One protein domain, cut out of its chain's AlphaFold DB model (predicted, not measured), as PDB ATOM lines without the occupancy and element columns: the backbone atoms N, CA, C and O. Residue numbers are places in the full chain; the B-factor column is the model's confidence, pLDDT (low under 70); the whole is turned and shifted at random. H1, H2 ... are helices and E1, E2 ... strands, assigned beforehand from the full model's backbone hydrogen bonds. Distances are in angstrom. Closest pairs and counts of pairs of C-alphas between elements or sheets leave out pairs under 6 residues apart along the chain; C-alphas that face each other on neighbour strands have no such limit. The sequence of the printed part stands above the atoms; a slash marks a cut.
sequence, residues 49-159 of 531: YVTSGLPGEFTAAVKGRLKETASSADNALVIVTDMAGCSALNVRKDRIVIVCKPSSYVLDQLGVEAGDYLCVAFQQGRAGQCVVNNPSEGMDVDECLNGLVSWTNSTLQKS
ATOM      1  N   TYR A  49     195.614 231.520 140.218       84.94
ATOM      2  CA  TYR A  49     196.491 231.943 139.129       84.94
ATOM      3  C   TYR A  49     197.952 231.853 139.562       84.94
ATOM      4  O   TYR A  49     198.326 232.375 140.610       84.94
ATOM      5  N   VAL A  50     198.779 231.202 138.744       88.44
ATOM      6  CA  VAL A  50     200.215 231.017 138.990       88.44
ATOM      7  C   VAL A  50     200.986 231.818 137.946       88.44
ATOM      8  O   VAL A  50     200.851 231.547 136.751       88.44
ATOM      9  N   THR A  51     201.779 232.803 138.374       83.69
ATOM     10  CA  THR A  51     202.542 233.648 137.444       83.69
ATOM     11  C   THR A  51     203.632 232.855 136.726       83.69
ATOM     12  O   THR A  51     204.210 231.907 137.261       83.69
ATOM     13  N   SER A  52     203.946 233.258 135.495       77.44
ATOM     14  CA  SER A  52     205.116 232.750 134.778       77.44
ATOM     15  C   SER A  52     206.415 233.168 135.485       77.44
ATOM     16  O   SER A  52     206.471 234.227 136.101       77.44
ATOM     17  N   GLY A  53     207.463 232.341 135.389       75.12
ATOM     18  CA  GLY A  53     208.798 232.660 135.924       75.12
ATOM     19  C   GLY A  53     209.113 232.137 137.332       75.12
ATOM     20  O   GLY A  53     210.205 232.385 137.831       75.12
ATOM     21  N   LEU A  54     208.204 231.383 137.960       84.69
ATOM     22  CA  LEU A  54     208.438 230.746 139.261       84.69
ATOM     23  C   LEU A  54     209.382 229.524 139.177       84.69
ATOM     24  O   LEU A  54     209.486 228.904 138.114       84.69
ATOM     25  N   PRO A  55     210.048 229.132 140.287       81.94
ATOM     26  CA  PRO A  55     210.907 227.946 140.324       81.94
ATOM     27  C   PRO A  55     210.166 226.674 139.891       81.94
ATOM     28  O   PRO A  55     209.018 226.463 140.288       81.94
ATOM     29  N   GLY A  56     210.815 225.820 139.092       77.69
ATOM     30  CA  GLY A  56     210.172 224.677 138.432       77.69
ATOM     31  C   GLY A  56     209.528 223.669 139.389       77.69
ATOM     32  O   GLY A  56     208.362 223.326 139.208       77.69
ATOM     33  N   GLU A  57     210.250 223.256 140.431       78.56
ATOM     34  CA  GLU A  57     209.772 222.275 141.422       78.56
ATOM     35  C   GLU A  57     208.599 222.819 142.248       78.56
ATOM     36  O   GLU A  57     207.549 222.188 142.329       78.56
ATOM     37  N   PHE A  58     208.712 224.052 142.754       81.75
ATOM     38  CA  PHE A  58     207.621 224.729 143.464       81.75
ATOM     39  C   PHE A  58     206.385 224.922 142.575       81.75
ATOM     40  O   PHE A  58     205.258 224.679 142.996       81.75
ATOM     41  N   THR A  59     206.586 225.322 141.317       83.81
ATOM     42  CA  THR A  59     205.492 225.524 140.359       83.81
ATOM     43  C   THR A  59     204.762 224.220 140.057       83.81
ATOM     44  O   THR A  59     203.536 224.225 139.945       83.81
ATOM     45  N   ALA A  60     205.496 223.115 139.903       83.56
ATOM     46  CA  ALA A  60     204.917 221.800 139.662       83.56
ATOM     47  C   ALA A  60     204.106 221.317 140.873       83.56
ATOM     48  O   ALA A  60     202.944 220.947 140.698       83.56
ATOM     49  N   ALA A  61     204.675 221.413 142.080       84.38
ATOM     50  CA  ALA A  61     204.007 221.039 143.327       84.38
ATOM     51  C   ALA A  61     202.722 221.856 143.542       84.38
ATOM     52  O   ALA A  61     201.628 221.303 143.646       84.38
ATOM     53  N   VAL A  62     202.806 223.190 143.463       84.50
ATOM     54  CA  VAL A  62     201.635 224.064 143.617       84.50
ATOM     55  C   VAL A  62     200.559 223.748 142.581       84.50
ATOM     56  O   VAL A  62     199.400 223.619 142.958       84.50
ATOM     57  N   LYS A  63     200.911 223.574 141.297       85.00
ATOM     58  CA  LYS A  63     199.937 223.222 140.244       85.00
ATOM     59  C   LYS A  63     199.273 221.865 140.485       85.00
ATOM     60  O   LYS A  63     198.082 221.738 140.217       85.00
ATOM     61  N   GLY A  64     200.004 220.881 141.017       81.94
ATOM     62  CA  GLY A  64     199.445 219.590 141.435       81.94
ATOM     63  C   GLY A  64     198.379 219.724 142.530       81.94
ATOM     64  O   GLY A  64     197.396 218.973 142.543       81.94
ATOM     65  N   ARG A  65     198.520 220.749 143.380       81.81
ATOM     66  CA  ARG A  65     197.622 221.083 144.495       81.81
ATOM     67  C   ARG A  65     196.488 222.049 144.145       81.81
ATOM     68  O   ARG A  65     195.758 222.461 145.044       81.81
ATOM     69  N   LEU A  66     196.275 222.402 142.875       82.56
ATOM     70  CA  LEU A  66     195.132 223.229 142.460       82.56
ATOM     71  C   LEU A  66     193.963 222.360 141.990       82.56
ATOM     72  O   LEU A  66     194.143 221.436 141.196       82.56
ATOM     73  N   LYS A  67     192.744 222.675 142.444       80.81
ATOM     74  CA  LYS A  67     191.514 222.090 141.884       80.81
ATOM     75  C   LYS A  67     191.109 222.780 140.579       80.81
ATOM     76  O   LYS A  67     190.668 222.119 139.646       80.81
ATOM     77  N   GLU A  68     191.282 224.100 140.518       77.69
ATOM     78  CA  GLU A  68     190.906 224.942 139.384       77.69
ATOM     79  C   GLU A  68     191.992 225.990 139.107       77.69
ATOM     80  O   GLU A  68     192.506 226.633 140.024       77.69
ATOM     81  N   THR A  69     192.342 226.168 137.830       81.00
ATOM     82  CA  THR A  69     193.300 227.191 137.386       81.00
ATOM     83  C   THR A  69     192.552 228.332 136.704       81.00
ATOM     84  O   THR A  69     191.835 228.111 135.731       81.00
ATOM     85  N   ALA A  70     192.738 229.556 137.190       72.31
ATOM     86  CA  ALA A  70     192.161 230.751 136.593       72.31
ATOM     87  C   ALA A  70     192.917 231.157 135.315       72.31
ATOM     88  O   ALA A  70     194.142 231.049 135.233       72.31
ATOM     89  N   SER A  71     192.190 231.680 134.325       72.81
ATOM     90  CA  SER A  71     192.757 232.137 133.046       72.81
ATOM     91  C   SER A  71     193.580 233.428 133.153       72.81
ATOM     92  O   SER A  71     194.406 233.706 132.285       72.81
ATOM     93  N   SER A  72     193.374 234.215 134.212       75.12
ATOM     94  CA  SER A  72     194.103 235.452 134.504       75.12
ATOM     95  C   SER A  72     194.104 235.749 136.009       75.12
ATOM     96  O   SER A  72     193.269 235.228 136.754       75.12
ATOM     97  N   ALA A  73     195.007 236.629 136.454       71.88
ATOM     98  CA  ALA A  73     195.059 237.093 137.843       71.88
ATOM     99  C   ALA A  73     193.770 237.816 138.283       71.88
ATOM    100  O   ALA A  73     193.389 237.756 139.450       71.88
ATOM    101  N   ASP A  74     193.055 238.466 137.359       69.50
ATOM    102  CA  ASP A  74     191.802 239.170 137.659       69.50
ATOM    103  C   ASP A  74     190.663 238.220 138.039       69.50
ATOM    104  O   ASP A  74     189.816 238.591 138.852       69.50
ATOM    105  N   ASN A  75     190.683 236.988 137.525       65.19
ATOM    106  CA  ASN A  75     189.673 235.960 137.784       65.19
ATOM    107  C   ASN A  75     190.039 235.031 138.959       65.19
ATOM    108  O   ASN A  75     189.305 234.086 139.242       65.19
ATOM    109  N   ALA A  76     191.170 235.267 139.626       74.25
ATOM    110  CA  ALA A  76     191.682 234.404 140.684       74.25
ATOM    111  C   ALA A  76     191.370 234.931 142.092       74.25
ATOM    112  O   ALA A  76     191.425 236.136 142.353       74.25
ATOM    113  N   LEU A  77     191.103 234.003 143.016       75.31
ATOM    114  CA  LEU A  77     191.012 234.259 144.460       75.31
ATOM    115  C   LEU A  77     192.327 233.951 145.188       75.31
ATOM    116  O   LEU A  77     192.591 234.514 146.251       75.31
ATOM    117  N   VAL A  78     193.157 233.091 144.593       84.12
ATOM    118  CA  VAL A  78     194.517 232.785 145.046       84.12
ATOM    119  C   VAL A  78     195.493 233.177 143.947       84.12
ATOM    120  O   VAL A  78     195.353 232.741 142.806       84.12
ATOM    121  N   ILE A  79     196.493 233.990 144.273       86.00
ATOM    122  CA  ILE A  79     197.535 234.394 143.328       86.00
ATOM    123  C   ILE A  79     198.878 233.906 143.851       86.00
ATOM    124  O   ILE A  79     199.288 234.278 144.946       86.00
ATOM    125  N   VAL A  80     199.564 233.087 143.058       89.69
ATOM    126  CA  VAL A  80     200.899 232.568 143.364       89.69
ATOM    127  C   VAL A  80     201.908 233.309 142.510       89.69
ATOM    128  O   VAL A  80     201.811 233.295 141.281       89.69
ATOM    129  N   THR A  81     202.851 233.981 143.160       88.31
ATOM    130  CA  THR A  81     203.755 234.912 142.497       88.31
ATOM    131  C   THR A  81     205.126 235.007 143.158       88.31
ATOM    132  O   THR A  81     205.363 234.427 144.216       88.31
ATOM    133  N   ASP A  82     206.052 235.694 142.498       85.12
ATOM    134  CA  ASP A  82     207.355 236.063 143.032       85.12
ATOM    135  C   ASP A  82     207.324 237.497 143.589       85.12
ATOM    136  O   ASP A  82     206.291 238.173 143.639       85.12
ATOM    137  N   MET A  83     208.486 237.988 144.003       79.00
ATOM    138  CA  MET A  83     208.629 239.350 144.506       79.00
ATOM    139  C   MET A  83     208.261 240.430 143.475       79.00
ATOM    140  O   MET A  83     207.717 241.462 143.866       79.00
ATOM    141  N   ALA A  84     208.514 240.206 142.180       73.00
ATOM    142  CA  ALA A  84     208.219 241.179 141.129       73.00
ATOM    143  C   ALA A  84     206.707 241.317 140.901       73.00
ATOM    144  O   ALA A  84     206.188 242.434 140.800       73.00
ATOM    145  N   GLY A  85     205.982 240.195 140.892       68.06
ATOM    146  CA  GLY A  85     204.526 240.196 140.792       68.06
ATOM    147  C   GLY A  85     203.836 240.679 142.070       68.06
ATOM    148  O   GLY A  85     202.833 241.385 141.976       68.06
ATOM    149  N   CYS A  86     204.404 240.423 143.256       68.56
ATOM    150  CA  CYS A  86     203.873 240.931 144.526       68.56
ATOM    151  C   CYS A  86     203.791 242.469 144.560       68.56
ATOM    152  O   CYS A  86     202.780 243.023 144.988       68.56
ATOM    153  N   SER A  87     204.817 243.173 144.068       61.00
ATOM    154  CA  SER A  87     204.829 244.645 143.997       61.00
ATOM    155  C   SER A  87     203.823 245.244 143.004       61.00
ATOM    156  O   SER A  87     203.447 246.407 143.145       61.00
ATOM    157  N   ALA A  88     203.365 244.469 142.015       52.91
ATOM    158  CA  ALA A  88     202.361 244.895 141.037       52.91
ATOM    159  C   ALA A  88     200.912 244.687 141.531       52.91
ATOM    160  O   ALA A  88     199.980 245.318 141.027       52.91
ATOM    161  N   LEU A  89     200.711 243.828 142.535       54.69
ATOM    162  CA  LEU A  89     199.407 243.425 143.067       54.69
ATOM    163  C   LEU A  89     198.948 244.353 144.200       54.69
ATOM    164  O   LEU A  89     198.771 243.946 145.343       54.69
ATOM    165  N   ASN A  90     198.706 245.622 143.886       52.06
ATOM    166  CA  ASN A  90     198.169 246.602 144.843       52.06
ATOM    167  C   ASN A  90     196.629 246.518 145.022       52.06
ATOM    168  O   ASN A  90     195.974 247.508 145.346       52.06
ATOM    169  N   VAL A  91     196.005 245.373 144.709       50.44
ATOM    170  CA  VAL A  91     194.620 245.349 144.210       50.44
ATOM    171  C   VAL A  91     193.781 244.243 144.876       50.44
ATOM    172  O   VAL A  91     193.666 243.136 144.367       50.44
ATOM    173  N   ARG A  92     193.103 244.642 145.964       52.94
ATOM    174  CA  ARG A  92     191.913 244.048 146.631       52.94
ATOM    175  C   ARG A  92     192.145 243.169 147.878       52.94
ATOM    176  O   ARG A  92     192.910 242.214 147.893       52.94
ATOM    177  N   LYS A  93     191.383 243.501 148.935       58.25
ATOM    178  CA  LYS A  93     191.433 242.937 150.303       58.25
ATOM    179  C   LYS A  93     190.811 241.535 150.447       58.25
ATOM    180  O   LYS A  93     190.789 240.983 151.542       58.25
ATOM    181  N   ASP A  94     190.248 240.980 149.378       61.22
ATOM    182  CA  ASP A  94     189.455 239.743 149.358       61.22
ATOM    183  C   ASP A  94     190.223 238.518 148.830       61.22
ATOM    184  O   ASP A  94     189.672 237.420 148.814       61.22
ATOM    185  N   ARG A  95     191.500 238.673 148.457       73.19
ATOM    186  CA  ARG A  95     192.326 237.623 147.835       73.19
ATOM    187  C   ARG A  95     193.479 237.175 148.725       73.19
ATOM    188  O   ARG A  95     193.949 237.940 149.569       73.19
ATOM    189  N   ILE A  96     193.952 235.952 148.497       81.31
ATOM    190  CA  ILE A  96     195.195 235.441 149.084       81.31
ATOM    191  C   ILE A  96     196.327 235.589 148.071       81.31
ATOM    192  O   ILE A  96     196.199 235.168 146.919       81.31
ATOM    193  N   VAL A  97     197.444 236.157 148.522       84.75
ATOM    194  CA  VAL A  97     198.691 236.246 147.758       84.75
ATOM    195  C   VAL A  97     199.704 235.298 148.385       84.75
ATOM    196  O   VAL A  97     199.953 235.366 149.588       84.75
ATOM    197  N   ILE A  98     200.270 234.414 147.567       89.12
ATOM    198  CA  ILE A  98     201.326 233.470 147.931       89.12
ATOM    199  C   ILE A  98     202.600 233.928 147.228       89.12
ATOM    200  O   ILE A  98     202.688 233.876 146.003       89.12
ATOM    201  N   VAL A  99     203.581 234.384 148.003       86.94
ATOM    202  CA  VAL A  99     204.864 234.880 147.504       86.94
ATOM    203  C   VAL A  99     205.919 233.798 147.689       86.94
ATOM    204  O   VAL A  99     206.253 233.430 148.815       86.94
ATOM    205  N   CYS A 100     206.440 233.281 146.581       87.56
ATOM    206  CA  CYS A 100     207.562 232.349 146.568       87.56
ATOM    207  C   CYS A 100     208.866 233.090 146.887       87.56
ATOM    208  O   CYS A 100     209.098 234.170 146.340       87.56
ATOM    209  N   LYS A 101     209.707 232.501 147.749       84.38
ATOM    210  CA  LYS A 101     210.988 233.072 148.207       84.38
ATOM    211  C   LYS A 101     210.860 234.547 148.623       84.38
ATOM    212  O   LYS A 101     211.401 235.434 147.953       84.38
ATOM    213  N   PRO A 102     210.093 234.836 149.690       82.19
ATOM    214  CA  PRO A 102     209.823 236.206 150.097       82.19
ATOM    215  C   PRO A 102     211.104 236.933 150.512       82.19
ATOM    216  O   PRO A 102     211.968 236.383 151.187       82.19
ATOM    217  N   SER A 103     211.207 238.206 150.132       82.31
ATOM    218  CA  SER A 103     212.278 239.079 150.621       82.31
ATOM    219  C   SER A 103     212.046 239.485 152.078       82.31
ATOM    220  O   SER A 103     210.905 239.547 152.543       82.31
ATOM    221  N   SER A 104     213.121 239.871 152.771       79.00
ATOM    222  CA  SER A 104     213.058 240.424 154.132       79.00
ATOM    223  C   SER A 104     212.096 241.609 154.255       79.00
ATOM    224  O   SER A 104     211.436 241.750 155.276       79.00
ATOM    225  N   TYR A 105     211.945 242.410 153.196       77.19
ATOM    226  CA  TYR A 105     210.991 243.518 153.147       77.19
ATOM    227  C   TYR A 105     209.529 243.062 153.292       77.19
ATOM    228  O   TYR A 105     208.755 243.699 154.000       77.19
ATOM    229  N   VAL A 106     209.139 241.956 152.648       73.50
ATOM    230  CA  VAL A 106     207.766 241.420 152.748       73.50
ATOM    231  C   VAL A 106     207.536 240.759 154.100       73.50
ATOM    232  O   VAL A 106     206.466 240.924 154.678       73.50
ATOM    233  N   LEU A 107     208.535 240.050 154.629       76.56
ATOM    234  CA  LEU A 107     208.447 239.430 155.954       76.56
ATOM    235  C   LEU A 107     208.262 240.486 157.056       76.56
ATOM    236  O   LEU A 107     207.372 240.338 157.891       76.56
ATOM    237  N   ASP A 108     209.014 241.589 156.987       75.75
ATOM    238  CA  ASP A 108     208.925 242.705 157.936       75.75
ATOM    239  C   ASP A 108     207.548 243.392 157.887       75.75
ATOM    240  O   ASP A 108     206.923 243.631 158.919       75.75
ATOM    241  N   GLN A 109     206.990 243.603 156.686       71.19
ATOM    242  CA  GLN A 109     205.626 244.133 156.533       71.19
ATOM    243  C   GLN A 109     204.538 243.229 157.128       71.19
ATOM    244  O   GLN A 109     203.488 243.725 157.543       71.19
ATOM    245  N   LEU A 110     204.762 241.914 157.148       67.88
ATOM    246  CA  LEU A 110     203.828 240.927 157.689       67.88
ATOM    247  C   LEU A 110     204.073 240.626 159.178       67.88
ATOM    248  O   LEU A 110     203.308 239.863 159.771       67.88
ATOM    249  N   GLY A 111     205.117 241.199 159.788       68.69
ATOM    250  CA  GLY A 111     205.527 240.876 161.156       68.69
ATOM    251  C   GLY A 111     205.986 239.422 161.321       68.69
ATOM    252  O   GLY A 111     205.753 238.822 162.368       68.69
ATOM    253  N   VAL A 112     206.575 238.836 160.274       71.31
ATOM    254  CA  VAL A 112     207.153 237.485 160.278       71.31
ATOM    255  C   VAL A 112     208.654 237.590 160.547       71.31
ATOM    256  O   VAL A 112     209.318 238.472 160.004       71.31
ATOM    257  N   GLU A 113     209.194 236.691 161.374       75.88
ATOM    258  CA  GLU A 113     210.635 236.636 161.639       75.88
ATOM    259  C   GLU A 113     211.438 236.470 160.340       75.88
ATOM    260  O   GLU A 113     211.011 235.809 159.393       75.88
ATOM    261  N   ALA A 114     212.614 237.097 160.275       76.44
ATOM    262  CA  ALA A 114     213.481 236.966 159.113       76.44
ATOM    263  C   ALA A 114     213.978 235.516 158.989       76.44
ATOM    264  O   ALA A 114     214.576 234.977 159.918       76.44
ATOM    265  N   GLY A 115     213.774 234.908 157.823       77.25
ATOM    266  CA  GLY A 115     214.160 233.526 157.558       77.25
ATOM    267  C   GLY A 115     214.186 233.208 156.067       77.25
ATOM    268  O   GLY A 115     213.714 233.995 155.244       77.25
ATOM    269  N   ASP A 116     214.768 232.057 155.729       81.56
ATOM    270  CA  ASP A 116     214.744 231.505 154.374       81.56
ATOM    271  C   ASP A 116     213.556 230.545 154.240       81.56
ATOM    272  O   ASP A 116     213.567 229.431 154.772       81.56
ATOM    273  N   TYR A 117     212.511 231.014 153.562       81.19
ATOM    274  CA  TYR A 117     211.233 230.323 153.431       81.19
ATOM    275  C   TYR A 117     210.951 229.956 151.977       81.19
ATOM    276  O   TYR A 117     211.247 230.717 151.051       81.19
ATOM    277  N   LEU A 118     210.280 228.821 151.787       83.56
ATOM    278  CA  LEU A 118     209.815 228.376 150.479       83.56
ATOM    279  C   LEU A 118     208.778 229.360 149.918       83.56
ATOM    280  O   LEU A 118     208.881 229.820 148.774       83.56
ATOM    281  N   CYS A 119     207.789 229.718 150.740       85.06
ATOM    282  CA  CYS A 119     206.830 230.772 150.437       85.06
ATOM    283  C   CYS A 119     206.176 231.349 151.701       85.06
ATOM    284  O   CYS A 119     206.190 230.747 152.775       85.06
ATOM    285  N   VAL A 120     205.567 232.525 151.548       81.00
ATOM    286  CA  VAL A 120     204.656 233.114 152.536       81.00
ATOM    287  C   VAL A 120     203.330 233.439 151.867       81.00
ATOM    288  O   VAL A 120     203.297 233.965 150.755       81.00
ATOM    289  N   ALA A 121     202.230 233.127 152.539       83.75
ATOM    290  CA  ALA A 121     200.882 233.428 152.095       83.75
ATOM    291  C   ALA A 121     200.197 234.380 153.069       83.75
ATOM    292  O   ALA A 121     200.296 234.223 154.286       83.75
ATOM    293  N   PHE A 122     199.490 235.371 152.536       75.25
ATOM    294  CA  PHE A 122     198.797 236.371 153.343       75.25
ATOM    295  C   PHE A 122     197.576 236.934 152.618       75.25
ATOM    296  O   PHE A 122     197.439 236.841 151.396       75.25
ATOM    297  N   GLN A 123     196.686 237.552 153.396       74.88
ATOM    298  CA  GLN A 123     195.542 238.304 152.894       74.88
ATOM    299  C   GLN A 123     195.641 239.766 153.329       74.88
ATOM    300  O   GLN A 123     195.741 240.081 154.515       74.88
ATOM    301  N   GLN A 124     195.582 240.683 152.364       60.62
ATOM    302  CA  GLN A 124     195.792 242.105 152.619       60.62
ATOM    303  C   GLN A 124     194.674 242.694 153.505       60.62
ATOM    304  O   GLN A 124     193.502 242.711 153.128       60.62
ATOM    305  N   GLY A 125     195.034 243.219 154.684       53.81
ATOM    306  CA  GLY A 125     194.097 243.849 155.627       53.81
ATOM    307  C   GLY A 125     193.482 242.919 156.685       53.81
ATOM    308  O   GLY A 125     192.583 243.358 157.403       53.81
ATOM    309  N   ARG A 126     193.952 241.668 156.808       55.47
ATOM    310  CA  ARG A 126     193.621 240.748 157.914       55.47
ATOM    311  C   ARG A 126     194.896 240.252 158.606       55.47
ATOM    312  O   ARG A 126     195.940 240.166 157.979       55.47
ATOM    313  N   ALA A 127     194.795 239.901 159.887       46.38
ATOM    314  CA  ALA A 127     195.927 239.502 160.736       46.38
ATOM    315  C   ALA A 127     196.375 238.030 160.565       46.38
ATOM    316  O   ALA A 127     196.913 237.446 161.499       46.38
ATOM    317  N   GLY A 128     196.077 237.391 159.427       60.88
ATOM    318  CA  GLY A 128     196.402 235.982 159.190       60.88
ATOM    319  C   GLY A 128     197.452 235.814 158.096       60.88
ATOM    320  O   GLY A 128     197.234 236.275 156.974       60.88
ATOM    321  N   GLN A 129     198.524 235.081 158.405       73.06
ATOM    322  CA  GLN A 129     199.542 234.628 157.455       73.06
ATOM    323  C   GLN A 129     199.849 233.133 157.625       73.06
ATOM    324  O   GLN A 129     199.615 232.558 158.689       73.06
ATOM    325  N   CYS A 130     200.392 232.515 156.580       77.69
ATOM    326  CA  CYS A 130     200.965 231.174 156.610       77.69
ATOM    327  C   CYS A 130     202.377 231.224 156.034       77.69
ATOM    328  O   CYS A 130     202.597 231.772 154.956       77.69
ATOM    329  N   VAL A 131     203.331 230.669 156.771       77.94
ATOM    330  CA  VAL A 131     204.738 230.596 156.377       77.94
ATOM    331  C   VAL A 131     205.064 229.139 156.098       77.94
ATOM    332  O   VAL A 131     204.732 228.271 156.905       77.94
ATOM    333  N   VAL A 132     205.699 228.874 154.958       78.94
ATOM    334  CA  VAL A 132     206.126 227.532 154.561       78.94
ATOM    335  C   VAL A 132     207.644 227.489 154.544       78.94
ATOM    336  O   VAL A 132     208.293 228.214 153.788       78.94
ATOM    337  N   ASN A 133     208.211 226.630 155.385       76.88
ATOM    338  CA  ASN A 133     209.651 226.414 155.449       76.88
ATOM    339  C   ASN A 133     210.151 225.673 154.205       76.88
ATOM    340  O   ASN A 133     209.393 224.966 153.540       76.88
ATOM    341  N   ASN A 134     211.438 225.835 153.895       76.44
ATOM    342  CA  ASN A 134     212.095 224.965 152.924       76.44
ATOM    343  C   ASN A 134     212.076 223.502 153.421       76.44
ATOM    344  O   ASN A 134     212.092 223.289 154.639       76.44
ATOM    345  N   PRO A 135     212.046 222.507 152.514       76.44
ATOM    346  CA  PRO A 135     211.992 221.103 152.910       76.44
ATOM    347  C   PRO A 135     213.192 220.709 153.776       76.44
ATOM    348  O   PRO A 135     214.337 221.031 153.449       76.44
ATOM    349  N   SER A 136     212.929 220.018 154.885       72.56
ATOM    350  CA  SER A 136     213.966 219.375 155.698       72.56
ATOM    351  C   SER A 136     214.479 218.100 155.021       72.56
ATOM    352  O   SER A 136     213.849 217.578 154.103       72.56
ATOM    353  N   GLU A 137     215.619 217.578 155.473       65.19
ATOM    354  CA  GLU A 137     216.219 216.354 154.926       65.19
ATOM    355  C   GLU A 137     215.195 215.196 154.905       65.19
ATOM    356  O   GLU A 137     214.641 214.833 155.940       65.19
ATOM    357  N   GLY A 138     214.893 214.669 153.710       60.00
ATOM    358  CA  GLY A 138     213.909 213.596 153.497       60.00
ATOM    359  C   GLY A 138     212.466 214.029 153.187       60.00
ATOM    360  O   GLY A 138     211.648 213.154 152.920       60.00
ATOM    361  N   MET A 139     212.153 215.330 153.176       65.19
ATOM    362  CA  MET A 139     210.823 215.871 152.852       65.19
ATOM    363  C   MET A 139     210.795 216.460 151.432       65.19
ATOM    364  O   MET A 139     211.727 217.157 151.031       65.19
ATOM    365  N   ASP A 140     209.725 216.207 150.672       77.38
ATOM    366  CA  ASP A 140     209.515 216.829 149.354       77.38
ATOM    367  C   ASP A 140     208.766 218.171 149.476       77.38
ATOM    368  O   ASP A 140     208.004 218.412 150.417       77.38
ATOM    369  N   VAL A 141     208.951 219.046 148.487       76.94
ATOM    370  CA  VAL A 141     208.276 220.343 148.359       76.94
ATOM    371  C   VAL A 141     206.761 220.185 148.472       76.94
ATOM    372  O   VAL A 141     206.120 221.017 149.107       76.94
ATOM    373  N   ASP A 142     206.188 219.124 147.903       75.31
ATOM    374  CA  ASP A 142     204.744 218.879 147.941       75.31
ATOM    375  C   ASP A 142     204.223 218.617 149.370       75.31
ATOM    376  O   ASP A 142     203.154 219.101 149.745       75.31
ATOM    377  N   GLU A 143     205.005 217.944 150.218       71.06
ATOM    378  CA  GLU A 143     204.650 217.681 151.620       71.06
ATOM    379  C   GLU A 143     204.634 218.974 152.450       71.06
ATOM    380  O   GLU A 143     203.724 219.191 153.258       71.06
ATOM    381  N   CYS A 144     205.570 219.893 152.181       74.81
ATOM    382  CA  CYS A 144     205.619 221.214 152.817       74.81
ATOM    383  C   CYS A 144     204.368 222.066 152.528       74.81
ATOM    384  O   CYS A 144     204.022 222.949 153.316       74.81
ATOM    385  N   LEU A 145     203.653 221.809 151.422       79.50
ATOM    386  CA  LEU A 145     202.463 222.576 151.038       79.50
ATOM    387  C   LEU A 145     201.186 222.148 151.777       79.50
ATOM    388  O   LEU A 145     200.192 222.867 151.697       79.50
ATOM    389  N   ASN A 146     201.182 221.041 152.529       73.75
ATOM    390  CA  ASN A 146     199.980 220.553 153.222       73.75
ATOM    391  C   ASN A 146     199.351 221.631 154.131       73.75
ATOM    392  O   ASN A 146     198.152 221.913 154.047       73.75
ATOM    393  N   GLY A 147     200.173 222.294 154.952       68.00
ATOM    394  CA  GLY A 147     199.721 223.386 155.821       68.00
ATOM    395  C   GLY A 147     199.243 224.615 155.040       68.00
ATOM    396  O   GLY A 147     198.253 225.239 155.419       68.00
ATOM    397  N   LEU A 148     199.894 224.922 153.914       78.31
ATOM    398  CA  LEU A 148     199.519 226.029 153.031       78.31
ATOM    399  C   LEU A 148     198.151 225.807 152.386       78.31
ATOM    400  O   LEU A 148     197.337 226.732 152.352       78.31
ATOM    401  N   VAL A 149     197.888 224.601 151.878       73.56
ATOM    402  CA  VAL A 149     196.607 224.243 151.255       73.56
ATOM    403  C   VAL A 149     195.478 224.358 152.277       73.56
ATOM    404  O   VAL A 149     194.508 225.084 152.039       73.56
ATOM    405  N   SER A 150     195.652 223.734 153.446       68.19
ATOM    406  CA  SER A 150     194.670 223.764 154.534       68.19
ATOM    407  C   SER A 150     194.392 225.194 155.018       68.19
ATOM    408  O   SER A 150     193.236 225.612 155.158       68.19
ATOM    409  N   TRP A 151     195.445 225.999 155.195       76.69
ATOM    410  CA  TRP A 151     195.319 227.397 155.596       76.69
ATOM    411  C   TRP A 151     194.640 228.258 154.525       76.69
ATOM    412  O   TRP A 151     193.785 229.078 154.860       76.69
ATOM    413  N   THR A 152     194.973 228.065 153.246       70.19
ATOM    414  CA  THR A 152     194.390 228.815 152.118       70.19
ATOM    415  C   THR A 152     192.894 228.541 152.013       70.19
ATOM    416  O   THR A 152     192.098 229.481 151.952       70.19
ATOM    417  N   ASN A 153     192.504 227.263 152.071       69.75
ATOM    418  CA  ASN A 153     191.106 226.843 152.063       69.75
ATOM    419  C   ASN A 153     190.348 227.456 153.252       69.75
ATOM    420  O   ASN A 153     189.326 228.115 153.059       69.75
ATOM    421  N   SER A 154     190.902 227.335 154.461       62.31
ATOM    422  CA  SER A 154     190.307 227.871 155.692       62.31
ATOM    423  C   SER A 154     190.195 229.402 155.698       62.31
ATOM    424  O   SER A 154     189.241 229.969 156.237       62.31
ATOM    425  N   THR A 155     191.176 230.100 155.129       61.50
ATOM    426  CA  THR A 155     191.240 231.568 155.132       61.50
ATOM    427  C   THR A 155     190.287 232.164 154.106       61.50
ATOM    428  O   THR A 155     189.546 233.085 154.451       61.50
ATOM    429  N   LEU A 156     190.221 231.601 152.891       63.84
ATOM    430  CA  LEU A 156     189.234 232.023 151.896       63.84
ATOM    431  C   LEU A 156     187.808 231.684 152.325       63.84
ATOM    432  O   LEU A 156     186.946 232.547 152.187       63.84
ATOM    433  N   GLN A 157     187.567 230.524 152.948       56.34
ATOM    434  CA  GLN A 157     186.277 230.222 153.592       56.34
ATOM    435  C   GLN A 157     185.861 231.339 154.569       56.34
ATOM    436  O   GLN A 157     184.747 231.861 154.514       56.34
ATOM    437  N   LYS A 158     186.792 231.817 155.404       49.84
ATOM    438  CA  LYS A 158     186.549 232.929 156.343       49.84
ATOM    439  C   LYS A 158     186.462 234.313 155.682       49.84
ATOM    440  O   LYS A 158     185.989 235.253 156.332       49.84
ATOM    441  N   SER A 159     186.966 234.515 154.461       43.12
ATOM    442  CA  SER A 159     187.068 235.844 153.833       43.12
ATOM    443  C   SER A 159     186.056 236.125 152.737       43.12
ATOM    444  O   SER A 159     185.637 237.272 152.612       43.12
TER     445      SER A 159
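What this domain is: This is residues 49 to 159 of the 531 residues of an uncharacterized protein of Rikenellaceae bacterium (UniProt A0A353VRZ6). The core is one four-stranded sheet, twisted and curled, with the long helix H5 laid along one face and the short helix H2 along the other. H1 and H4 pack on each other, while H3 only grazes the sheet. The 111 printed residues hold five named helices and four named strands, in the order H1 E1 H2 E2 H3 E3 E4 H4 H5; the sheet is mixed, in the order E1, E2, E3, E4, and the class is mixed, helices and strands. The whole is compact, with a radius of gyration of the C-alphas of 13.0 A, and spans 38 by 31 by 27 A.

How they stand to each other: Start at residues 49 to 50, which pair in parallel with residues 79 to 80 of E1, residues 78 to 81. Next comes H1, residues 56 to 64, which is on the sheet with its residues 58 to 63. E1 is an edge strand, parallel to E2, residues 96 to 100; find N 79 and O 96 at 2.9 A. Between them H2, residues 83 to 88, completes a strand-helix-strand unit, two parallel neighbours joined through a helix, with a right-handed crossover. H2 stands at a height over the sheet of 8.7 A; its closest C-alphas to E2 are those of Met 83 and Val 99, 6.6 A. H3, residues 104 to 109, only grazes the sheet with residues 106 to 107. E3, residues 117 to 123, is antiparallel to E2, with N 99 and O 120 at 2.8 A. E3 and E4, residues 129 to 133, form a hairpin, with N 121 and O 130 at 2.8 A. H4, residues 141 to 144, touches H1, the closest C-alphas being those of Ala 61 and Asp 142, 5.1 A. H5, residues 146 to 159, lies over E3 and runs along the strands, at 2 degrees to E3 on the local plane and a height over the sheet of 8.9 A. H2 and H5 lie on opposite faces. H1, H3 and H5 have every O i to N i+4 pair within hydrogen-bond range, H2 has 1 of 2, and H4 is too short for such a pair.

Where its parts are: Find C-alpha 56 at (210.172, 224.677, 138.432), where H1 begins its 12.2 A. E3, the longest strand, runs 17.6 A from C-alpha 117 at (211.233, 230.323, 153.431). H5 covers 20.0 A and ends at C-alpha 159, at (187.068, 235.844, 153.833).

The domain as a whole: The C-alphas farthest apart, Val 91 and Gly 138, are 38.3 A apart. The printed part has no cut, and the link from H1 to E1, 13 residues, is long. Mean pLDDT of the printed part is 73.9; look for values under 70 at, among others, residues 85 to 94 and 153 to 159.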